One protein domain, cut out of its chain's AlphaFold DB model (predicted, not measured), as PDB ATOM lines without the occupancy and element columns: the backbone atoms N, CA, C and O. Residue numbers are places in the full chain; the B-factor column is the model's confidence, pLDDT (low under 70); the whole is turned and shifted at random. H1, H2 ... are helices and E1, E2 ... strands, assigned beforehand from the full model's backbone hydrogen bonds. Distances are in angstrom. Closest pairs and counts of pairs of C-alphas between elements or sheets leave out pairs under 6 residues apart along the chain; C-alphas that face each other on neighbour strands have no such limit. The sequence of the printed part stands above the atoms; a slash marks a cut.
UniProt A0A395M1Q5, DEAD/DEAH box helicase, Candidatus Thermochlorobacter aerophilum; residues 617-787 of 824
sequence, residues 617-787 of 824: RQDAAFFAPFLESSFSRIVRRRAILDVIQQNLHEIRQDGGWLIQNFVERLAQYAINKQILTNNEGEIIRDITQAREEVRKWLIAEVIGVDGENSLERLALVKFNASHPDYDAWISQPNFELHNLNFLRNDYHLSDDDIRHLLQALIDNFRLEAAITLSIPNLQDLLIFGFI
ATOM      1  N   ARG A 617     186.923 263.242 191.554       62.59
ATOM      2  CA  ARG A 617     187.690 263.897 192.631       62.59
ATOM      3  C   ARG A 617     187.251 263.417 194.014       62.59
ATOM      4  O   ARG A 617     188.090 263.316 194.903       62.59
ATOM      5  N   GLN A 618     185.958 263.143 194.188       65.31
ATOM      6  CA  GLN A 618     185.403 262.662 195.454       65.31
ATOM      7  C   GLN A 618     185.880 261.237 195.739       65.31
ATOM      8  O   GLN A 618     186.366 260.968 196.834       65.31
ATOM      9  N   ASP A 619     185.854 260.371 194.725       64.00
ATOM     10  CA  ASP A 619     186.312 258.986 194.846       64.00
ATOM     11  C   ASP A 619     187.809 258.951 195.166       64.00
ATOM     12  O   ASP A 619     188.227 258.221 196.056       64.00
ATOM     13  N   ALA A 620     188.627 259.786 194.511       66.69
ATOM     14  CA  ALA A 620     190.055 259.885 194.816       66.69
ATOM     15  C   ALA A 620     190.315 260.354 196.263       66.69
ATOM     16  O   ALA A 620     191.154 259.777 196.959       66.69
ATOM     17  N   ALA A 621     189.581 261.374 196.723       66.31
ATOM     18  CA  ALA A 621     189.705 261.917 198.076       66.31
ATOM     19  C   ALA A 621     189.239 260.935 199.163       66.31
ATOM     20  O   ALA A 621     189.777 260.961 200.265       66.31
ATOM     21  N   PHE A 622     188.277 260.060 198.860       72.31
ATOM     22  CA  PHE A 622     187.862 258.974 199.747       72.31
ATOM     23  C   PHE A 622     188.849 257.797 199.719       72.31
ATOM     24  O   PHE A 622     189.236 257.262 200.759       72.31
ATOM     25  N   PHE A 623     189.284 257.397 198.524       72.50
ATOM     26  CA  PHE A 623     190.040 256.169 198.324       72.50
ATOM     27  C   PHE A 623     191.467 256.251 198.877       72.50
ATOM     28  O   PHE A 623     191.959 255.274 199.437       72.50
ATOM     29  N   ALA A 624     192.125 257.410 198.784       71.25
ATOM     30  CA  ALA A 624     193.466 257.606 199.340       71.25
ATOM     31  C   ALA A 624     193.542 257.341 200.865       71.25
ATOM     32  O   ALA A 624     194.288 256.437 201.260       71.25
ATOM     33  N   PRO A 625     192.759 258.021 201.731       73.50
ATOM     34  CA  PRO A 625     192.766 257.744 203.168       73.50
ATOM     35  C   PRO A 625     192.201 256.356 203.500       73.50
ATOM     36  O   PRO A 625     192.670 255.717 204.443       73.50
ATOM     37  N   PHE A 626     191.240 255.843 202.719       76.19
ATOM     38  CA  PHE A 626     190.735 254.478 202.884       76.19
ATOM     39  C   PHE A 626     191.840 253.428 202.698       76.19
ATOM     40  O   PHE A 626     191.960 252.507 203.512       76.19
ATOM     41  N   LEU A 627     192.659 253.564 201.649       72.88
ATOM     42  CA  LEU A 627     193.782 252.666 201.388       72.88
ATOM     43  C   LEU A 627     194.834 252.742 202.487       72.88
ATOM     44  O   LEU A 627     195.285 251.702 202.966       72.88
ATOM     45  N   GLU A 628     195.209 253.953 202.892       74.56
ATOM     46  CA  GLU A 628     196.207 254.164 203.937       74.56
ATOM     47  C   GLU A 628     195.753 253.573 205.275       74.56
ATOM     48  O   GLU A 628     196.494 252.810 205.900       74.56
ATOM     49  N   SER A 629     194.505 253.832 205.674       74.19
ATOM     50  CA  SER A 629     193.905 253.258 206.881       74.19
ATOM     51  C   SER A 629     193.828 251.728 206.813       74.19
ATOM     52  O   SER A 629     194.296 251.031 207.720       74.19
ATOM     53  N   SER A 630     193.318 251.184 205.702       72.88
ATOM     54  CA  SER A 630     193.172 249.736 205.509       72.88
ATOM     55  C   SER A 630     194.518 249.014 205.536       72.88
ATOM     56  O   SER A 630     194.652 247.981 206.197       72.88
ATOM     57  N   PHE A 631     195.528 249.561 204.856       75.44
ATOM     58  CA  PHE A 631     196.870 248.987 204.820       75.44
ATOM     59  C   PHE A 631     197.565 249.102 206.179       75.44
ATOM     60  O   PHE A 631     198.122 248.116 206.664       75.44
ATOM     61  N   SER A 632     197.458 250.259 206.838       77.06
ATOM     62  CA  SER A 632     198.007 250.474 208.178       77.06
ATOM     63  C   SER A 632     197.454 249.453 209.162       77.06
ATOM     64  O   SER A 632     198.217 248.825 209.890       77.06
ATOM     65  N   ARG A 633     196.142 249.201 209.142       77.69
ATOM     66  CA  ARG A 633     195.506 248.188 209.996       77.69
ATOM     67  C   ARG A 633     196.091 246.786 209.786       77.69
ATOM     68  O   ARG A 633     196.375 246.093 210.762       77.69
ATOM     69  N   ILE A 634     196.322 246.382 208.535       77.62
ATOM     70  CA  ILE A 634     196.940 245.086 208.210       77.62
ATOM     71  C   ILE A 634     198.374 245.015 208.748       77.62
ATOM     72  O   ILE A 634     198.732 244.028 209.391       77.62
ATOM     73  N   VAL A 635     199.181 246.060 208.530       81.00
ATOM     74  CA  VAL A 635     200.573 246.124 209.011       81.00
ATOM     75  C   VAL A 635     200.631 246.035 210.538       81.00
ATOM     76  O   VAL A 635     201.409 245.246 211.071       81.00
ATOM     77  N   ARG A 636     199.764 246.775 211.241       86.94
ATOM     78  CA  ARG A 636     199.666 246.768 212.710       86.94
ATOM     79  C   ARG A 636     199.357 245.373 213.249       86.94
ATOM     80  O   ARG A 636     200.094 244.857 214.086       86.94
ATOM     81  N   ARG A 637     198.313 244.721 212.725       86.25
ATOM     82  CA  ARG A 637     197.934 243.353 213.120       86.25
ATOM     83  C   ARG A 637     199.017 242.338 212.813       86.25
ATOM     84  O   ARG A 637     199.280 241.456 213.624       86.25
ATOM     85  N   ARG A 638     199.659 242.463 211.650       84.44
ATOM     86  CA  ARG A 638     200.759 241.581 211.272       84.44
ATOM     87  C   ARG A 638     201.930 241.722 212.236       84.44
ATOM     88  O   ARG A 638     202.457 240.704 212.665       84.44
ATOM     89  N   ALA A 639     202.280 242.947 212.625       88.62
ATOM     90  CA  ALA A 639     203.317 243.194 213.619       88.62
ATOM     91  C   ALA A 639     202.971 242.563 214.977       88.62
ATOM     92  O   ALA A 639     203.815 241.884 215.556       88.62
ATOM     93  N   ILE A 640     201.723 242.708 215.443       89.06
ATOM     94  CA  ILE A 640     201.235 242.048 216.665       89.06
ATOM     95  C   ILE A 640     201.403 240.523 216.552       89.06
ATOM     96  O   ILE A 640     202.038 239.908 217.405       89.06
ATOM     97  N   LEU A 641     200.906 239.908 215.475       87.50
ATOM     98  CA  LEU A 641     200.991 238.459 215.263       87.50
ATOM     99  C   LEU A 641     202.433 237.946 215.139       87.50
ATOM    100  O   LEU A 641     202.749 236.897 215.692       87.50
ATOM    101  N   ASP A 642     203.315 238.676 214.455       87.25
ATOM    102  CA  ASP A 642     204.723 238.295 214.314       87.25
ATOM    103  C   ASP A 642     205.450 238.339 215.667       87.25
ATOM    104  O   ASP A 642     206.226 237.432 215.972       87.25
ATOM    105  N   VAL A 643     205.180 239.352 216.500       90.06
ATOM    106  CA  VAL A 643     205.737 239.443 217.861       90.06
ATOM    107  C   VAL A 643     205.238 238.284 218.720       90.06
ATOM    108  O   VAL A 643     206.043 237.645 219.395       90.06
ATOM    109  N   ILE A 644     203.949 237.944 218.652       85.25
ATOM    110  CA  ILE A 644     203.408 236.768 219.353       85.25
ATOM    111  C   ILE A 644     204.117 235.500 218.886       85.25
ATOM    112  O   ILE A 644     204.568 234.705 219.702       85.25
ATOM    113  N   GLN A 645     204.248 235.313 217.572       85.06
ATOM    114  CA  GLN A 645     204.841 234.110 217.001       85.06
ATOM    115  C   GLN A 645     206.315 233.947 217.402       85.06
ATOM    116  O   GLN A 645     206.744 232.834 217.703       85.06
ATOM    117  N   GLN A 646     207.078 235.041 217.442       88.81
ATOM    118  CA  GLN A 646     208.488 235.035 217.847       88.81
ATOM    119  C   GLN A 646     208.685 234.731 219.336       88.81
ATOM    120  O   GLN A 646     209.722 234.187 219.704       88.81
ATOM    121  N   ASN A 647     207.698 235.047 220.180       86.06
ATOM    122  CA  ASN A 647     207.796 234.915 221.636       86.06
ATOM    123  C   ASN A 647     206.806 233.885 222.212       86.06
ATOM    124  O   ASN A 647     206.548 233.857 223.413       86.06
ATOM    125  N   LEU A 648     206.257 233.007 221.366       80.88
ATOM    126  CA  LEU A 648     205.158 232.104 221.721       80.88
ATOM    127  C   LEU A 648     205.488 231.185 222.906       80.88
ATOM    128  O   LEU A 648     204.606 230.842 223.688       80.88
ATOM    129  N   HIS A 649     206.747 230.767 223.028       81.25
ATOM    130  CA  HIS A 649     207.199 229.918 224.126       81.25
ATOM    131  C   HIS A 649     207.189 230.661 225.470       81.25
ATOM    132  O   HIS A 649     206.663 230.130 226.442       81.25
ATOM    133  N   GLU A 650     207.708 231.891 225.508       82.06
ATOM    134  CA  GLU A 650     207.750 232.756 226.700       82.06
ATOM    135  C   GLU A 650     206.326 233.109 227.153       82.06
ATOM    136  O   GLU A 650     205.953 232.837 228.289       82.06
ATOM    137  N   ILE A 651     205.470 233.540 226.216       78.38
ATOM    138  CA  ILE A 651     204.053 233.849 226.485       78.38
ATOM    139  C   ILE A 651     203.328 232.660 227.137       78.38
ATOM    140  O   ILE A 651     202.503 232.845 228.027       78.38
ATOM    141  N   ARG A 652     203.610 231.427 226.696       74.81
ATOM    142  CA  ARG A 652     202.983 230.219 227.257       74.81
ATOM    143  C   ARG A 652     203.494 229.879 228.647       74.81
ATOM    144  O   ARG A 652     202.701 229.425 229.466       74.81
ATOM    145  N   GLN A 653     204.789 230.052 228.893       75.50
ATOM    146  CA  GLN A 653     205.375 229.803 230.209       75.50
ATOM    147  C   GLN A 653     204.802 230.751 231.264       75.50
ATOM    148  O   GLN A 653     204.529 230.313 232.377       75.50
ATOM    149  N   ASP A 654     204.534 231.997 230.880       72.25
ATOM    150  CA  ASP A 654     204.022 233.033 231.781       72.25
ATOM    151  C   ASP A 654     202.491 232.984 231.970       72.25
ATOM    152  O   ASP A 654     201.934 233.749 232.752       72.25
ATOM    153  N   GLY A 655     201.781 232.095 231.258       69.06
ATOM    154  CA  GLY A 655     200.310 232.053 231.264       69.06
ATOM    155  C   GLY A 655     199.649 233.219 230.513       69.06
ATOM    156  O   GLY A 655     198.448 233.454 230.658       69.06
ATOM    157  N   GLY A 656     200.419 233.932 229.688       74.06
ATOM    158  CA  GLY A 656     200.053 235.172 229.010       74.06
ATOM    159  C   GLY A 656     200.970 236.330 229.409       74.06
ATOM    160  O   GLY A 656     201.752 236.235 230.348       74.06
ATOM    161  N   TRP A 657     200.887 237.449 228.691       79.94
ATOM    162  CA  TRP A 657     201.677 238.648 228.995       79.94
ATOM    163  C   TRP A 657     200.803 239.820 229.406       79.94
ATOM    164  O   TRP A 657     199.738 240.037 228.836       79.94
ATOM    165  N   LEU A 658     201.296 240.648 230.327       75.62
ATOM    166  CA  LEU A 658     200.726 241.975 230.547       75.62
ATOM    167  C   LEU A 658     200.914 242.837 229.294       75.62
ATOM    168  O   LEU A 658     201.958 242.769 228.633       75.62
ATOM    169  N   ILE A 659     199.937 243.697 228.994       77.12
ATOM    170  CA  ILE A 659     200.002 244.577 227.815       77.12
ATOM    171  C   ILE A 659     201.290 245.412 227.801       77.12
ATOM    172  O   ILE A 659     201.882 245.589 226.740       77.12
ATOM    173  N   GLN A 660     201.778 245.868 228.956       75.75
ATOM    174  CA  GLN A 660     203.009 246.655 229.036       75.75
ATOM    175  C   GLN A 660     204.253 245.877 228.561       75.75
ATOM    176  O   GLN A 660     205.077 246.435 227.835       75.75
ATOM    177  N   ASN A 661     204.359 244.586 228.889       79.62
ATOM    178  CA  ASN A 661     205.453 243.732 228.412       79.62
ATOM    179  C   ASN A 661     205.366 243.532 226.892       79.62
ATOM    180  O   ASN A 661     206.377 243.550 226.188       79.62
ATOM    181  N   PHE A 662     204.142 243.409 226.371       86.12
ATOM    182  CA  PHE A 662     203.906 243.289 224.937       86.12
ATOM    183  C   PHE A 662     204.230 244.587 224.178       86.12
ATOM    184  O   PHE A 662     204.858 244.532 223.120       86.12
ATOM    185  N   VAL A 663     203.865 245.755 224.726       88.75
ATOM    186  CA  VAL A 663     204.181 247.084 224.163       88.75
ATOM    187  C   VAL A 663     205.682 247.237 223.944       88.75
ATOM    188  O   VAL A 663     206.086 247.720 222.889       88.75
ATOM    189  N   GLU A 664     206.505 246.791 224.892       88.50
ATOM    190  CA  GLU A 664     207.961 246.896 224.781       88.50
ATOM    191  C   GLU A 664     208.506 246.098 223.589       88.50
ATOM    192  O   GLU A 664     209.223 246.628 222.734       88.50
ATOM    193  N   ARG A 665     208.107 244.823 223.485       89.94
ATOM    194  CA  ARG A 665     208.519 243.938 222.387       89.94
ATOM    195  C   ARG A 665     208.002 244.439 221.038       89.94
ATOM    196  O   ARG A 665     208.737 244.402 220.049       89.94
ATOM    197  N   LEU A 666     206.766 244.939 220.997       92.44
ATOM    198  CA  LEU A 666     206.145 245.463 219.784       92.44
ATOM    199  C   LEU A 666     206.779 246.780 219.322       92.44
ATOM    200  O   LEU A 666     207.020 246.933 218.127       92.44
ATOM    201  N   ALA A 667     207.106 247.699 220.235       92.38
ATOM    202  CA  ALA A 667     207.783 248.953 219.907       92.38
ATOM    203  C   ALA A 667     209.167 248.688 219.298       92.38
ATOM    204  O   ALA A 667     209.498 249.232 218.243       92.38
ATOM    205  N   GLN A 668     209.943 247.779 219.900       92.00
ATOM    206  CA  GLN A 668     211.251 247.402 219.368       92.00
ATOM    207  C   GLN A 668     211.137 246.727 217.994       92.00
ATOM    208  O   GLN A 668     211.906 247.040 217.083       92.00
ATOM    209  N   TYR A 669     210.162 245.828 217.819       92.56
ATOM    210  CA  TYR A 669     209.884 245.209 216.523       92.56
ATOM    211  C   TYR A 669     209.545 246.263 215.462       92.56
ATOM    212  O   TYR A 669     210.093 246.234 214.358       92.56
ATOM    213  N   ALA A 670     208.687 247.223 215.807       89.19
ATOM    214  CA  ALA A 670     208.216 248.249 214.893       89.19
ATOM    215  C   ALA A 670     209.332 249.218 214.453       89.19
ATOM    216  O   ALA A 670     209.415 249.549 213.268       89.19
ATOM    217  N   ILE A 671     210.238 249.595 215.365       88.69
ATOM    218  CA  ILE A 671     211.445 250.377 215.043       88.69
ATOM    219  C   ILE A 671     212.370 249.581 214.123       88.69
ATOM    220  O   ILE A 671     212.783 250.080 213.075       88.69
ATOM    221  N   ASN A 672     212.662 248.323 214.472       86.88
ATOM    222  CA  ASN A 672     213.561 247.469 213.692       86.88
ATOM    223  C   ASN A 672     213.045 247.247 212.262       86.88
ATOM    224  O   ASN A 672     213.836 247.130 211.326       86.88
ATOM    225  N   LYS A 673     211.720 247.188 212.090       83.44
ATOM    226  CA  LYS A 673     211.054 247.048 210.791       83.44
ATOM    227  C   LYS A 673     210.751 248.376 210.094       83.44
ATOM    228  O   LYS A 673     210.276 248.337 208.965       83.44
ATOM    229  N   GLN A 674     211.034 249.518 210.726       83.94
ATOM    230  CA  GLN A 674     210.787 250.864 210.190       83.94
ATOM    231  C   GLN A 674     209.327 251.098 209.751       83.94
ATOM    232  O   GLN A 674     209.071 251.754 208.746       83.94
ATOM    233  N   ILE A 675     208.363 250.550 210.498       82.69
ATOM    234  CA  ILE A 675     206.926 250.621 210.156       82.69
ATOM    235  C   ILE A 675     206.175 251.766 210.854       82.69
ATOM    236  O   ILE A 675     204.973 251.914 210.651       82.69
ATOM    237  N   LEU A 676     206.856 252.553 211.693       83.12
ATOM    238  CA  LEU A 676     206.275 253.685 212.418       83.12
ATOM    239  C   LEU A 676     206.662 255.007 211.767       83.12
ATOM    240  O   LEU A 676     207.845 255.244 211.514       83.12
ATOM    241  N   THR A 677     205.679 255.881 211.565       76.62
ATOM    242  CA  THR A 677     205.880 257.231 211.034       76.62
ATOM    243  C   THR A 677     205.191 258.283 211.894       76.62
ATOM    244  O   THR A 677     204.124 258.018 212.444       76.62
ATOM    245  N   ASN A 678     205.788 259.471 212.001       76.88
ATOM    246  CA  ASN A 678     205.149 260.632 212.621       76.88
ATOM    247  C   ASN A 678     204.120 261.275 211.662       76.88
ATOM    248  O   ASN A 678     203.952 260.830 210.523       76.88
ATOM    249  N   ASN A 679     203.454 262.344 212.107       70.12
ATOM    250  CA  ASN A 679     202.451 263.073 211.312       70.12
ATOM    251  C   ASN A 679     203.019 263.723 210.034       70.12
ATOM    252  O   ASN A 679     202.263 264.064 209.131       70.12
ATOM    253  N   GLU A 680     204.340 263.883 209.952       67.12
ATOM    254  CA  GLU A 680     205.063 264.439 208.803       67.12
ATOM    255  C   GLU A 680     205.573 263.329 207.857       67.12
ATOM    256  O   GLU A 680     206.193 263.600 206.830       67.12
ATOM    257  N   GLY A 681     205.304 262.055 208.177       66.88
ATOM    258  CA  GLY A 681     205.735 260.899 207.392       66.88
ATOM    259  C   GLY A 681     207.208 260.517 207.592       66.88
ATOM    260  O   GLY A 681     207.784 259.790 206.771       66.88
ATOM    261  N   GLU A 682     207.856 260.993 208.652       73.62
ATOM    262  CA  GLU A 682     209.218 260.615 209.034       73.62
ATOM    263  C   GLU A 682     209.230 259.348 209.889       73.62
ATOM    264  O   GLU A 682     208.343 259.139 210.711       73.62
ATOM    265  N   ILE A 683     210.245 258.494 209.713       79.25
ATOM    266  CA  ILE A 683     210.341 257.219 210.437       79.25
ATOM    267  C   ILE A 683     210.647 257.488 211.909       79.25
ATOM    268  O   ILE A 683     211.695 258.048 212.238       79.25
ATOM    269  N   ILE A 684     209.777 257.006 212.793       82.88
ATOM    270  CA  ILE A 684     209.986 257.071 214.238       82.88
ATOM    271  C   ILE A 684     211.064 256.054 214.618       82.88
ATOM    272  O   ILE A 684     210.917 254.850 214.403       82.88
ATOM    273  N   ARG A 685     212.159 256.552 215.198       84.62
ATOM    274  CA  ARG A 685     213.253 255.734 215.755       84.62
ATOM    275  C   ARG A 685     213.352 255.824 217.276       84.62
ATOM    276  O   ARG A 685     214.044 255.015 217.883       84.62
ATOM    277  N   ASP A 686     212.682 256.807 217.869       89.50
ATOM    278  CA  ASP A 686     212.648 256.992 219.313       89.50
ATOM    279  C   ASP A 686     211.725 255.955 219.969       89.50
ATOM    280  O   ASP A 686     210.569 255.788 219.575       89.50
ATOM    281  N   ILE A 687     212.240 255.257 220.984       89.25
ATOM    282  CA  ILE A 687     211.505 254.189 221.674       89.25
ATOM    283  C   ILE A 687     210.307 254.724 222.462       89.25
ATOM    284  O   ILE A 687     209.298 254.033 222.583       89.25
ATOM    285  N   THR A 688     210.377 255.955 222.969       86.81
ATOM    286  CA  THR A 688     209.296 256.554 223.758       86.81
ATOM    287  C   THR A 688     208.102 256.855 222.863       86.81
ATOM    288  O   THR A 688     206.996 256.396 223.147       86.81
ATOM    289  N   GLN A 689     208.341 257.520 221.731       86.00
ATOM    290  CA  GLN A 689     207.313 257.760 220.714       86.00
ATOM    291  C   GLN A 689     206.763 256.446 220.145       86.00
ATOM    292  O   GLN A 689     205.551 256.287 219.994       86.00
ATOM    293  N   ALA A 690     207.628 255.460 219.886       87.81
ATOM    294  CA  ALA A 690     207.191 254.159 219.389       87.81
ATOM    295  C   ALA A 690     206.256 253.436 220.368       87.81
ATOM    296  O   ALA A 690     205.244 252.879 219.939       87.81
ATOM    297  N   ARG A 691     206.550 253.469 221.677       89.56
ATOM    298  CA  ARG A 691     205.685 252.896 222.725       89.56
ATOM    299  C   ARG A 691     204.299 253.536 222.732       89.56
ATOM    300  O   ARG A 691     203.310 252.822 222.885       89.56
ATOM    301  N   GLU A 692     204.212 254.854 222.568       86.19
ATOM    302  CA  GLU A 692     202.922 255.549 222.498       86.19
ATOM    303  C   GLU A 692     202.105 255.110 221.283       86.19
ATOM    304  O   GLU A 692     200.920 254.803 221.423       86.19
ATOM    305  N   GLU A 693     202.737 255.008 220.114       87.25
ATOM    306  CA  GLU A 693     202.057 254.594 218.888       87.25
ATOM    307  C   GLU A 693     201.571 253.144 218.943       87.25
ATOM    308  O   GLU A 693     200.393 252.873 218.694       87.25
ATOM    309  N   VAL A 694     202.427 252.193 219.329       89.44
ATOM    310  CA  VAL A 694     202.022 250.778 219.372       89.44
ATOM    311  C   VAL A 694     200.996 250.499 220.473       89.44
ATOM    312  O   VAL A 694     200.170 249.596 220.332       89.44
ATOM    313  N   ARG A 695     200.972 251.302 221.548       87.00
ATOM    314  CA  ARG A 695     199.931 251.212 222.580       87.00
ATOM    315  C   ARG A 695     198.555 251.562 222.014       87.00
ATOM    316  O   ARG A 695     197.592 250.864 222.325       87.00
ATOM    317  N   LYS A 696     198.455 252.566 221.134       85.25
ATOM    318  CA  LYS A 696     197.200 252.881 220.420       85.25
ATOM    319  C   LYS A 696     196.725 251.686 219.588       85.25
ATOM    320  O   LYS A 696     195.527 251.423 219.535       85.25
ATOM    321  N   TRP A 697     197.650 250.938 218.976       87.50
ATOM    322  CA  TRP A 697     197.310 249.749 218.184       87.50
ATOM    323  C   TRP A 697     196.687 248.655 219.049       87.50
ATOM    324  O   TRP A 697     195.666 248.087 218.675       87.50
ATOM    325  N   LEU A 698     197.270 248.391 220.221       84.88
ATOM    326  CA  LEU A 698     196.746 247.390 221.150       84.88
ATOM    327  C   LEU A 698     195.401 247.809 221.742       84.88
ATOM    328  O   LEU A 698     194.509 246.977 221.820       84.88
ATOM    329  N   ILE A 699     195.221 249.084 222.098       80.75
ATOM    330  CA  ILE A 699     193.930 249.597 222.589       80.75
ATOM    331  C   ILE A 699     192.830 249.403 221.541       80.75
ATOM    332  O   ILE A 699     191.732 248.969 221.884       80.75
ATOM    333  N   ALA A 700     193.123 249.681 220.268       80.94
ATOM    334  CA  ALA A 700     192.161 249.476 219.189       80.94
ATOM    335  C   ALA A 700     191.731 248.001 219.056       80.94
ATOM    336  O   ALA A 700     190.556 247.727 218.809       80.94
ATOM    337  N   GLU A 701     192.657 247.057 219.266       83.25
ATOM    338  CA  GLU A 701     192.345 245.621 219.296       83.25
ATOM    339  C   GLU A 701     191.580 245.208 220.558       83.25
ATOM    340  O   GLU A 701     190.630 244.438 220.450       83.25
ATOM    341  N   VAL A 702     191.934 245.757 221.725       79.00
ATOM    342  CA  VAL A 702     191.250 245.514 223.007       79.00
ATOM    343  C   VAL A 702     189.785 245.941 222.912       79.00
ATOM    344  O   VAL A 702     188.902 245.151 223.209       79.00
ATOM    345  N   ILE A 703     189.505 247.162 222.449       76.81
ATOM    346  CA  ILE A 703     188.132 247.688 222.308       76.81
ATOM    347  C   ILE A 703     187.381 247.004 221.147       76.81
ATOM    348  O   ILE A 703     186.159 247.066 221.059       76.81
ATOM    349  N   GLY A 704     188.090 246.316 220.248       71.75
ATOM    350  CA  GLY A 704     187.469 245.644 219.111       71.75
ATOM    351  C   GLY A 704     186.860 246.628 218.110       71.75
ATOM    352  O   GLY A 704     185.798 246.349 217.553       71.75
ATOM    353  N   VAL A 705     187.540 247.758 217.856       68.94
ATOM    354  CA  VAL A 705     187.081 248.840 216.952       68.94
ATOM    355  C   VAL A 705     186.656 248.304 215.576       68.94
ATOM    356  O   VAL A 705     185.722 248.811 214.965       68.94
ATOM    357  N   ASP A 706     187.304 247.237 215.107       64.50
ATOM    358  CA  ASP A 706     187.059 246.628 213.796       64.50
ATOM    359  C   ASP A 706     186.078 245.436 213.809       64.50
ATOM    360  O   ASP A 706     185.979 244.706 212.816       64.50
ATOM    361  N   GLY A 707     185.363 245.210 214.917       67.69
ATOM    362  CA  GLY A 707     184.343 244.166 215.037       67.69
ATOM    363  C   GLY A 707     184.886 242.755 214.778       67.69
ATOM    364  O   GLY A 707     185.852 242.336 215.409       67.69
ATOM    365  N   GLU A 708     184.258 242.020 213.849       59.53
ATOM    366  CA  GLU A 708     184.607 240.640 213.429       59.53
ATOM    367  C   GLU A 708     186.072 240.462 213.018       59.53
ATOM    368  O   GLU A 708     186.631 239.378 213.154       59.53
ATOM    369  N   ASN A 709     186.699 241.527 212.513       65.06
ATOM    370  CA  ASN A 709     188.059 241.465 211.995       65.06
ATOM    371  C   ASN A 709     189.131 241.695 213.072       65.06
ATOM    372  O   ASN A 709     190.316 241.729 212.723       65.06
ATOM    373  N   SER A 710     188.752 241.901 214.341       75.69
ATOM    374  CA  SER A 710     189.720 242.001 215.437       75.69
ATOM    375  C   SER A 710     190.426 240.666 215.665       75.69
ATOM    376  O   SER A 710     189.884 239.588 215.400       75.69
ATOM    377  N   LEU A 711     191.651 240.719 216.182       80.06
ATOM    378  CA  LEU A 711     192.425 239.508 216.459       80.06
ATOM    379  C   LEU A 711     191.728 238.600 217.482       80.06
ATOM    380  O   LEU A 711     191.862 237.379 217.416       80.06
ATOM    381  N   GLU A 712     190.966 239.189 218.400       76.31
ATOM    382  CA  GLU A 712     190.227 238.445 219.413       76.31
ATOM    383  C   GLU A 712     189.000 237.723 218.851       76.31
ATOM    384  O   GLU A 712     188.796 236.546 219.141       76.31
ATOM    385  N   ARG A 713     188.215 238.376 217.984       71.88
ATOM    386  CA  ARG A 713     187.048 237.731 217.358       71.88
ATOM    387  C   ARG A 713     187.429 236.661 216.342       71.88
ATOM    388  O   ARG A 713     186.706 235.682 216.191       71.88
ATOM    389  N   LEU A 714     188.602 236.790 215.729       70.56
ATOM    390  CA  LEU A 714     189.217 235.733 214.923       70.56
ATOM    391  C   LEU A 714     189.784 234.575 215.767       70.56
ATOM    392  O   LEU A 714     190.395 233.664 215.208       70.56
ATOM    393  N   ALA A 715     189.619 234.611 217.096       73.38
ATOM    394  CA  ALA A 715     190.145 233.639 218.052       73.38
ATOM    395  C   ALA A 715     191.677 233.462 217.989       73.38
ATOM    396  O   ALA A 715     192.210 232.425 218.381       73.38
ATOM    397  N   LEU A 716     192.402 234.477 217.506       75.56
ATOM    398  CA  LEU A 716     193.868 234.474 217.453       75.56
ATOM    399  C   LEU A 716     194.484 234.950 218.770       75.56
ATOM    400  O   LEU A 716     195.638 234.649 219.063       75.56
ATOM    401  N   VAL A 717     193.726 235.724 219.539       81.94
ATOM    402  CA  VAL A 717     194.142 236.384 220.777       81.94
ATOM    403  C   VAL A 717     192.972 236.352 221.757       81.94
ATOM    404  O   VAL A 717     191.822 236.299 221.338       81.94
ATOM    405  N   LYS A 718     193.244 236.406 223.058       79.50
ATOM    406  CA  LYS A 718     192.247 236.679 224.093       79.50
ATOM    407  C   LYS A 718     192.766 237.757 225.036       79.50
ATOM    408  O   LYS A 718     193.907 237.664 225.491       79.50
ATOM    409  N   PHE A 719     191.927 238.737 225.352       78.00
ATOM    410  CA  PHE A 719     192.218 239.731 226.379       78.00
ATOM    411  C   PHE A 719     191.437 239.383 227.647       78.00
ATOM    412  O   PHE A 719     190.209 239.432 227.657       78.00
ATOM    413  N   ASN A 720     192.144 239.038 228.719       71.12
ATOM    414  CA  ASN A 720     191.543 238.781 230.029       71.12
ATOM    415  C   ASN A 720     191.865 239.931 230.975       71.12
ATOM    416  O   ASN A 720     192.978 240.450 230.912       71.12
ATOM    417  N   ALA A 721     190.956 240.284 231.886       66.88
ATOM    418  CA  ALA A 721     191.324 241.160 232.988       66.88
ATOM    419  C   ALA A 721     192.323 240.432 233.901       66.88
ATOM    420  O   ALA A 721     192.037 239.362 234.437       66.88
ATOM    421  N   SER A 722     193.524 240.987 234.033       59.56
ATOM    422  CA  SER A 722     194.498 240.545 235.021       59.56
ATOM    423  C   SER A 722     193.981 240.943 236.396       59.56
ATOM    424  O   SER A 722     193.880 242.131 236.697       59.56
ATOM    425  N   HIS A 723     193.696 239.959 237.242       58.09
ATOM    426  CA  HIS A 723     193.575 240.162 238.682       58.09
ATOM    427  C   HIS A 723     194.669 239.366 239.389       58.09
ATOM    428  O   HIS A 723     194.384 238.283 239.901       58.09
ATOM    429  N   PRO A 724     195.921 239.865 239.425       49.19
ATOM    430  CA  PRO A 724     196.985 239.202 240.175       49.19
ATOM    431  C   PRO A 724     196.627 239.083 241.663       49.19
ATOM    432  O   PRO A 724     197.013 238.112 242.296       49.19
ATOM    433  N   ASP A 725     195.805 240.009 242.168       53.03
ATOM    434  CA  ASP A 725     195.156 239.940 243.474       53.03
ATOM    435  C   ASP A 725     193.693 240.395 243.357       53.03
ATOM    436  O   ASP A 725     193.351 241.549 243.636       53.03
ATOM    437  N   TYR A 726     192.799 239.498 242.926       51.78
ATOM    438  CA  TYR A 726     191.348 239.736 243.006       51.78
ATOM    439  C   TYR A 726     190.951 240.200 244.414       51.78
ATOM    440  O   TYR A 726     190.199 241.161 244.551       51.78
ATOM    441  N   ASP A 727     191.554 239.589 245.439       49.06
ATOM    442  CA  ASP A 727     191.329 239.908 246.846       49.06
ATOM    443  C   ASP A 727     191.829 241.309 247.229       49.06
ATOM    444  O   ASP A 727     191.165 241.990 248.005       49.06
ATOM    445  N   ALA A 728     192.927 241.810 246.653       53.94
ATOM    446  CA  ALA A 728     193.388 243.181 246.908       53.94
ATOM    447  C   ALA A 728     192.546 244.233 246.169       53.94
ATOM    448  O   ALA A 728     192.380 245.347 246.669       53.94
ATOM    449  N   TRP A 729     191.992 243.894 245.001       52.94
ATOM    450  CA  TRP A 729     191.128 244.793 244.234       52.94
ATOM    451  C   TRP A 729     189.756 244.980 244.880       52.94
ATOM    452  O   TRP A 729     189.329 246.117 245.079       52.94
ATOM    453  N   ILE A 730     189.110 243.886 245.293       50.69
ATOM    454  CA  ILE A 730     187.845 243.950 246.041       50.69
ATOM    455  C   ILE A 730     188.027 244.554 247.440       50.69
ATOM    456  O   ILE A 730     187.064 245.046 248.017       50.69
ATOM    457  N   SER A 731     189.252 244.541 247.980       48.44
ATOM    458  CA  SER A 731     189.594 245.154 249.271       48.44
ATOM    459  C   SER A 731     189.962 246.638 249.174       48.44
ATOM    460  O   SER A 731     190.303 247.242 250.196       48.44
ATOM    461  N   GLN A 732     189.921 247.258 247.986       55.19
ATOM    462  CA  GLN A 732     190.146 248.697 247.886       55.19
ATOM    463  C   GLN A 732     189.019 249.461 248.598       55.19
ATOM    464  O   GLN A 732     187.848 249.157 248.390       55.19
ATOM    465  N   PRO A 733     189.333 250.505 249.386       48.81
ATOM    466  CA  PRO A 733     188.347 251.208 250.215       48.81
ATOM    467  C   PRO A 733     187.227 251.898 249.418       48.81
ATOM    468  O   PRO A 733     186.197 252.236 249.989       48.81
ATOM    469  N   ASN A 734     187.408 252.072 248.106       50.84
ATOM    470  CA  ASN A 734     186.419 252.658 247.200       50.84
ATOM    471  C   ASN A 734     185.608 251.596 246.431       50.84
ATOM    472  O   ASN A 734     184.676 251.940 245.707       50.84
ATOM    473  N   PHE A 735     185.980 250.319 246.544       50.69
ATOM    474  CA  PHE A 735     185.300 249.190 245.927       50.69
ATOM    475  C   PHE A 735     184.439 248.533 247.008       50.69
ATOM    476  O   PHE A 735     184.860 247.609 247.698       50.69
ATOM    477  N   GLU A 736     183.248 249.081 247.249       51.38
ATOM    478  CA  GLU A 736     182.375 248.592 248.318       51.38
ATOM    479  C   GLU A 736     181.896 247.159 248.027       51.38
ATOM    480  O   GLU A 736     180.869 246.938 247.386       51.38
ATOM    481  N   LEU A 737     182.604 246.166 248.572       46.03
ATOM    482  CA  LEU A 737     182.196 244.753 248.637       46.03
ATOM    483  C   LEU A 737     180.777 244.559 249.203       46.03
ATOM    484  O   LEU A 737     180.119 243.559 248.911       46.03
ATOM    485  N   HIS A 738     180.268 245.523 249.977       49.66
ATOM    486  CA  HIS A 738     178.884 245.521 250.445       49.66
ATOM    487  C   HIS A 738     177.852 245.513 249.310       49.66
ATOM    488  O   HIS A 738     176.784 244.932 249.496       49.66
ATOM    489  N   ASN A 739     178.186 246.025 248.123       55.22
ATOM    490  CA  ASN A 739     177.273 246.061 246.981       55.22
ATOM    491  C   ASN A 739     177.259 244.781 246.135       55.22
ATOM    492  O   ASN A 739     176.425 244.698 245.249       55.22
ATOM    493  N   LEU A 740     178.118 243.780 246.375       61.22
ATOM    494  CA  LEU A 740     178.068 242.486 245.658       61.22
ATOM    495  C   LEU A 740     177.668 241.314 246.562       61.22
ATOM    496  O   LEU A 740     177.399 240.220 246.070       61.22
ATOM    497  N   ASN A 741     177.554 241.528 247.878       65.50
ATOM    498  CA  ASN A 741     177.079 240.496 248.803       65.50
ATOM    499  C   ASN A 741     175.660 240.012 248.472       65.50
ATOM    500  O   ASN A 741     175.349 238.864 248.764       65.50
ATOM    501  N   PHE A 742     174.824 240.828 247.821       71.62
ATOM    502  CA  PHE A 742     173.512 240.390 247.335       71.62
ATOM    503  C   PHE A 742     173.631 239.272 246.278       71.62
ATOM    504  O   PHE A 742     172.805 238.370 246.249       71.62
ATOM    505  N   LEU A 743     174.692 239.246 245.458       75.06
ATOM    506  CA  LEU A 743     174.926 238.158 244.495       75.06
ATOM    507  C   LEU A 743     175.242 236.832 245.198       75.06
ATOM    508  O   LEU A 743     174.826 235.769 244.741       75.06
ATOM    509  N   ARG A 744     175.939 236.893 246.339       76.19
ATOM    510  CA  ARG A 744     176.216 235.720 247.183       76.19
ATOM    511  C   ARG A 744     174.989 235.303 248.001       76.19
ATOM    512  O   ARG A 744     174.696 234.117 248.118       76.19
ATOM    513  N   ASN A 745     174.274 236.272 248.566       75.31
ATOM    514  CA  ASN A 745     173.198 236.034 249.528       75.31
ATOM    515  C   ASN A 745     171.852 235.733 248.858       75.31
ATOM    516  O   ASN A 745     171.179 234.795 249.277       75.31
ATOM    517  N   ASP A 746     171.488 236.485 247.816       82.94
ATOM    518  CA  ASP A 746     170.177 236.402 247.160       82.94
ATOM    519  C   ASP A 746     170.208 235.505 245.913       82.94
ATOM    520  O   ASP A 746     169.201 234.891 245.569       82.94
ATOM    521  N   TYR A 747     171.367 235.410 245.242       79.88
ATOM    522  CA  TYR A 747     171.551 234.623 244.011       79.88
ATOM    523  C   TYR A 747     172.485 233.410 244.172       79.88
ATOM    524  O   TYR A 747     172.647 232.647 243.222       79.88
ATOM    525  N   HIS A 748     173.075 233.204 245.357       81.50
ATOM    526  CA  HIS A 748     173.935 232.055 245.688       81.50
ATOM    527  C   HIS A 748     175.119 231.816 244.730       81.50
ATOM    528  O   HIS A 748     175.548 230.676 244.553       81.50
ATOM    529  N   LEU A 749     175.662 232.877 244.123       80.12
ATOM    530  CA  LEU A 749     176.812 232.779 243.218       80.12
ATOM    531  C   LEU A 749     178.117 232.531 243.990       80.12
ATOM    532  O   LEU A 749     178.364 233.164 245.022       80.12
ATOM    533  N   SER A 750     178.967 231.637 243.474       79.19
ATOM    534  CA  SER A 750     180.320 231.425 244.002       79.19
ATOM    535  C   SER A 750     181.257 232.584 243.638       79.19
ATOM    536  O   SER A 750     180.972 233.382 242.744       79.19
ATOM    537  N   ASP A 751     182.410 232.679 244.302       71.56
ATOM    538  CA  ASP A 751     183.413 233.703 243.977       71.56
ATOM    539  C   ASP A 751     183.945 233.570 242.544       71.56
ATOM    540  O   ASP A 751     184.225 234.579 241.893       71.56
ATOM    541  N   ASP A 752     184.010 232.344 242.023       70.25
ATOM    542  CA  ASP A 752     184.338 232.108 240.623       70.25
ATOM    543  C   ASP A 752     183.196 232.553 239.699       70.25
ATOM    544  O   ASP A 752     183.469 233.202 238.692       70.25
ATOM    545  N   ASP A 753     181.926 232.311 240.034       75.38
ATOM    546  CA  ASP A 753     180.791 232.790 239.224       75.38
ATOM    547  C   ASP A 753     180.750 234.321 239.154       75.38
ATOM    548  O   ASP A 753     180.514 234.899 238.091       75.38
ATOM    549  N   ILE A 754     181.040 234.993 240.271       74.81
ATOM    550  CA  ILE A 754     181.113 236.457 240.337       74.81
ATOM    551  C   ILE A 754     182.269 236.973 239.474       74.81
ATOM    552  O   ILE A 754     182.088 237.938 238.731       74.81
ATOM    553  N   ARG A 755     183.434 236.312 239.493       71.19
ATOM    554  CA  ARG A 755     184.558 236.643 238.599       71.19
ATOM    555  C   ARG A 755     184.181 236.495 237.129       71.19
ATOM    556  O   ARG A 755     184.457 237.398 236.344       71.19
ATOM    557  N   HIS A 756     183.529 235.395 236.756       75.44
ATOM    558  CA  HIS A 756     183.074 235.178 235.381       75.44
ATOM    559  C   HIS A 756     182.025 236.212 234.957       75.44
ATOM    560  O   HIS A 756     182.090 236.715 233.837       75.44
ATOM    561  N   LEU A 757     181.100 236.576 235.850       78.88
ATOM    562  CA  LEU A 757     180.098 237.612 235.605       78.88
ATOM    563  C   LEU A 757     180.749 238.983 235.386       78.88
ATOM    564  O   LEU A 757     180.420 239.671 234.422       78.88
ATOM    565  N   LEU A 758     181.693 239.372 236.245       73.88
ATOM    566  CA  LEU A 758     182.426 240.632 236.110       73.88
ATOM    567  C   LEU A 758     183.258 240.661 234.826       73.88
ATOM    568  O   LEU A 758     183.221 241.656 234.105       73.88
ATOM    569  N   GLN A 759     183.947 239.566 234.500       73.94
ATOM    570  CA  GLN A 759     184.679 239.436 233.241       73.94
ATOM    571  C   GLN A 759     183.736 239.578 232.037       73.94
ATOM    572  O   GLN A 759     184.028 240.349 231.129       73.94
ATOM    573  N   ALA A 760     182.570 238.924 232.056       76.62
ATOM    574  CA  ALA A 760     181.576 239.032 230.989       76.62
ATOM    575  C   ALA A 760     181.020 240.458 230.836       76.62
ATOM    576  O   ALA A 760     180.819 240.921 229.714       76.62
ATOM    577  N   LEU A 761     180.799 241.174 231.944       75.25
ATOM    578  CA  LEU A 761     180.374 242.576 231.926       75.25
ATOM    579  C   LEU A 761     181.464 243.493 231.359       75.25
ATOM    580  O   LEU A 761     181.167 244.332 230.513       75.25
ATOM    581  N   ILE A 762     182.719 243.313 231.783       73.69
ATOM    582  CA  ILE A 762     183.868 244.064 231.260       73.69
ATOM    583  C   ILE A 762     184.027 243.814 229.761       73.69
ATOM    584  O   ILE A 762     184.173 244.769 229.001       73.69
ATOM    585  N   ASP A 763     183.950 242.561 229.317       73.50
ATOM    586  CA  ASP A 763     184.029 242.218 227.898       73.50
ATOM    587  C   ASP A 763     182.874 242.849 227.110       73.50
ATOM    588  O   ASP A 763     183.095 243.383 226.023       73.50
ATOM    589  N   ASN A 764     181.659 242.872 227.668       74.38
ATOM    590  CA  ASN A 764     180.513 243.516 227.032       74.38
ATOM    591  C   ASN A 764     180.720 245.032 226.892       74.38
ATOM    592  O   ASN A 764     180.599 245.577 225.798       74.38
ATOM    593  N   PHE A 765     181.117 245.718 227.967       75.56
ATOM    594  CA  PHE A 765     181.404 247.152 227.908       75.56
ATOM    595  C   PHE A 765     182.554 247.470 226.952       75.56
ATOM    596  O   PHE A 765     182.511 248.479 226.251       75.56
ATOM    597  N   ARG A 766     183.576 246.613 226.895       75.81
ATOM    598  CA  ARG A 766     184.713 246.761 225.987       75.81
ATOM    599  C   ARG A 766     184.272 246.689 224.528       75.81
ATOM    600  O   ARG A 766     184.630 247.569 223.754       75.81
ATOM    601  N   LEU A 767     183.483 245.674 224.177       70.75
ATOM    602  CA  LEU A 767     182.996 245.437 222.813       70.75
ATOM    603  C   LEU A 767     181.962 246.473 222.345       70.75
ATOM    604  O   LEU A 767     181.849 246.716 221.142       70.75
ATOM    605  N   GLU A 768     181.245 247.093 223.283       71.12
ATOM    606  CA  GLU A 768     180.326 248.212 223.033       71.12
ATOM    607  C   GLU A 768     181.013 249.588 223.137       71.12
ATOM    608  O   GLU A 768     180.347 250.621 223.124       71.12
ATOM    609  N   ALA A 769     182.350 249.625 223.241       66.94
ATOM    610  CA  ALA A 769     183.148 250.848 223.383       66.94
ATOM    611  C   ALA A 769     182.700 251.766 224.546       66.94
ATOM    612  O   ALA A 769     182.927 252.976 224.529       66.94
ATOM    613  N   ALA A 770     182.107 251.180 225.586       69.00
ATOM    614  CA  ALA A 770     181.598 251.856 226.776       69.00
ATOM    615  C   ALA A 770     182.643 251.957 227.910       69.00
ATOM    616  O   ALA A 770     182.294 252.233 229.057       69.00
ATOM    617  N   ILE A 771     183.927 251.724 227.609       66.56
ATOM    618  CA  ILE A 771     185.042 251.827 228.561       66.56
ATOM    619  C   ILE A 771     185.993 252.942 228.128       66.56
ATOM    620  O   ILE A 771     186.530 252.926 227.021       66.56
ATOM    621  N   THR A 772     186.293 253.859 229.047       59.31
ATOM    622  CA  THR A 772     187.382 254.828 228.879       59.31
ATOM    623  C   THR A 772     188.691 254.214 229.362       59.31
ATOM    624  O   THR A 772     188.947 254.132 230.563       59.31
ATOM    625  N   LEU A 773     189.547 253.795 228.430       61.22
ATOM    626  CA  LEU A 773     190.905 253.340 228.734       61.22
ATOM    627  C   LEU A 773     191.867 254.536 228.695       61.22
ATOM    628  O   LEU A 773     192.193 255.046 227.623       61.22
ATOM    629  N   SER A 774     192.332 255.003 229.856       52.91
ATOM    630  CA  SER A 774     193.403 256.003 229.913       52.91
ATOM    631  C   SER A 774     194.769 255.337 229.691       52.91
ATOM    632  O   SER A 774     195.053 254.258 230.210       52.91
ATOM    633  N   ILE A 775     195.634 255.994 228.912       48.00
ATOM    634  CA  ILE A 775     196.978 255.520 228.519       48.00
ATOM    635  C   ILE A 775     197.846 255.024 229.706       48.00
ATOM    636  O   ILE A 775     198.573 254.046 229.516       48.00
ATOM    637  N   PRO A 776     197.785 255.617 230.919       43.75
ATOM    638  CA  PRO A 776     198.535 255.130 232.080       43.75
ATOM    639  C   PRO A 776     197.940 253.879 232.747       43.75
ATOM    640  O   PRO A 776     198.700 253.077 233.272       43.75
ATOM    641  N   ASN A 777     196.620 253.671 232.705       45.69
ATOM    642  CA  ASN A 777     195.934 252.653 233.520       45.69
ATOM    643  C   ASN A 777     195.911 251.252 232.887       45.69
ATOM    644  O   ASN A 777     195.419 250.303 233.488       45.69
ATOM    645  N   LEU A 778     196.451 251.096 231.676       48.09
ATOM    646  CA  LEU A 778     196.561 249.799 231.000       48.09
ATOM    647  C   LEU A 778     197.667 248.892 231.570       48.09
ATOM    648  O   LEU A 778     197.794 247.747 231.138       48.09
ATOM    649  N   GLN A 779     198.488 249.420 232.480       44.69
ATOM    650  CA  GLN A 779     199.735 248.799 232.935       44.69
ATOM    651  C   GLN A 779     199.509 247.513 233.745       44.69
ATOM    652  O   GLN A 779     200.312 246.592 233.620       44.69
ATOM    653  N   ASP A 780     198.380 247.405 234.458       46.28
ATOM    654  CA  ASP A 780     198.186 246.369 235.486       46.28
ATOM    655  C   ASP A 780     197.019 245.402 235.216       46.28
ATOM    656  O   ASP A 780     196.872 244.396 235.905       46.28
ATOM    657  N   LEU A 781     196.167 245.695 234.225       46.84
ATOM    658  CA  LEU A 781     194.786 245.194 234.209       46.84
ATOM    659  C   LEU A 781     194.453 244.162 233.134       46.84
ATOM    660  O   LEU A 781     193.359 243.619 233.184       46.84
ATOM    661  N   LEU A 782     195.320 243.871 232.160       50.66
ATOM    662  CA  LEU A 782     194.965 242.967 231.056       50.66
ATOM    663  C   LEU A 782     196.085 241.970 230.730       50.66
ATOM    664  O   LEU A 782     197.202 242.370 230.393       50.66
ATOM    665  N   ILE A 783     195.757 240.675 230.793       51.56
ATOM    666  CA  ILE A 783     196.587 239.572 230.305       51.56
ATOM    667  C   ILE A 783     196.206 239.275 228.856       51.56
ATOM    668  O   ILE A 783     195.055 238.972 228.535       51.56
ATOM    669  N   PHE A 784     197.208 239.325 227.992       47.41
ATOM    670  CA  PHE A 784     197.171 238.911 226.603       47.41
ATOM    671  C   PHE A 784     197.502 237.415 226.501       47.41
ATOM    672  O   PHE A 784     198.624 237.006 226.810       47.41
ATOM    673  N   GLY A 785     196.537 236.595 226.078       52.66
ATOM    674  CA  GLY A 785     196.675 235.139 225.951       52.66
ATOM    675  C   GLY A 785     196.353 234.614 224.547       52.66
ATOM    676  O   GLY A 785     195.745 235.307 223.734       52.66
ATOM    677  N   PHE A 786     196.752 233.372 224.257       44.25
ATOM    678  CA  PHE A 786     196.482 232.687 222.983       44.25
ATOM    679  C   PHE A 786     195.475 231.544 223.171       44.25
ATOM    680  O   PHE A 786     195.570 230.798 224.143       44.25
ATOM    681  N   ILE A 787     194.562 231.355 222.213       44.28
ATOM    682  CA  ILE A 787     193.622 230.225 222.201       44.28
ATOM    683  C   ILE A 787     194.228 229.095 221.350       44.28
ATOM    684  O   ILE A 787     194.167 229.123 220.125       44.28
TER     685      ILE A 787
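This is residues 617 to 787 of the 824 residues of the protein "DEAD/DEAH box helicase" of Candidatus Thermochlorobacter aerophilum (UniProt A0A395M1Q5). A small two-strand ribbon, E1 and E2, sits in the middle of an elongated domain, with H1 to H4 toward one end and H5 to H7 toward the other. H3 crosses H4, the later part of H1 packs on H3, and residues 617 to 631 of H1 stick out as an arm. The 171 printed residues have seven named helices and two strands, ordered H1 H2 H3 H4 E1 H5 H6 H7 E2; the class is mostly helix, and the sheet, E1 - E2, is antiparallel. The whole is only just loose, close to compact, with a radius of gyration of the C-alphas of 19.0 A and spans of 63 by 40 by 30 A.

Start at H1, residues 617 to 646; with residues 639 to 643 alone it touches H3, residues 659 to 672, the closest C-alphas being those of Val 643 and Leu 666, 6.3 A. H2, residues 648 to 653, is close to H1 but not clearly touching, the closest C-alphas, of Ile 644 and Ile 651, being 7.7 A apart. H3 touches H4, residues 687 to 703, at a steep tilt of 56 degrees, opposite ways; closest are the C-alphas of Ala 667 and Ala 690, 5.3 A. Next, E1, residues 718 to 721, is antiparallel to E2, residues 782 to 785, with N 718 and O 785 at 2.8 A, within hydrogen-bond range. H5, residues 726 to 730, touches no helix. H6, residues 741 to 745, is close but not clearly touching H7, residues 751 to 767, with the closest C-alphas, of Leu 743 and Ile 754, 7.6 A apart. H7 and H4 only just touch, only at their ends, with 3 pairs of C-alphas within 8 A, closest Ile 703 and Arg 766, 5.1 A. Every O i to N i+4 pair is within hydrogen-bond range in H2 to H7, and 25 of 26 in H1.

Find C-alpha 617 at (187.690, 263.897, 192.631); from there H1 runs 43.6 A to C-alpha 646. H3 measures 19.8 A, H4 24.3 A and H7 24.2 A. E2 ends at C-alpha 785, (196.675, 235.139, 225.951).

The C-alphas of Arg 617 and Asn 745 are the two farthest apart, 65.0 A. The printed part has no cut. The links H3 to H4, H4 to E1 and H7 to E2 are long. Look for pLDDT under 70 in 53 residues, among them 721 to 741 and 769 to 787.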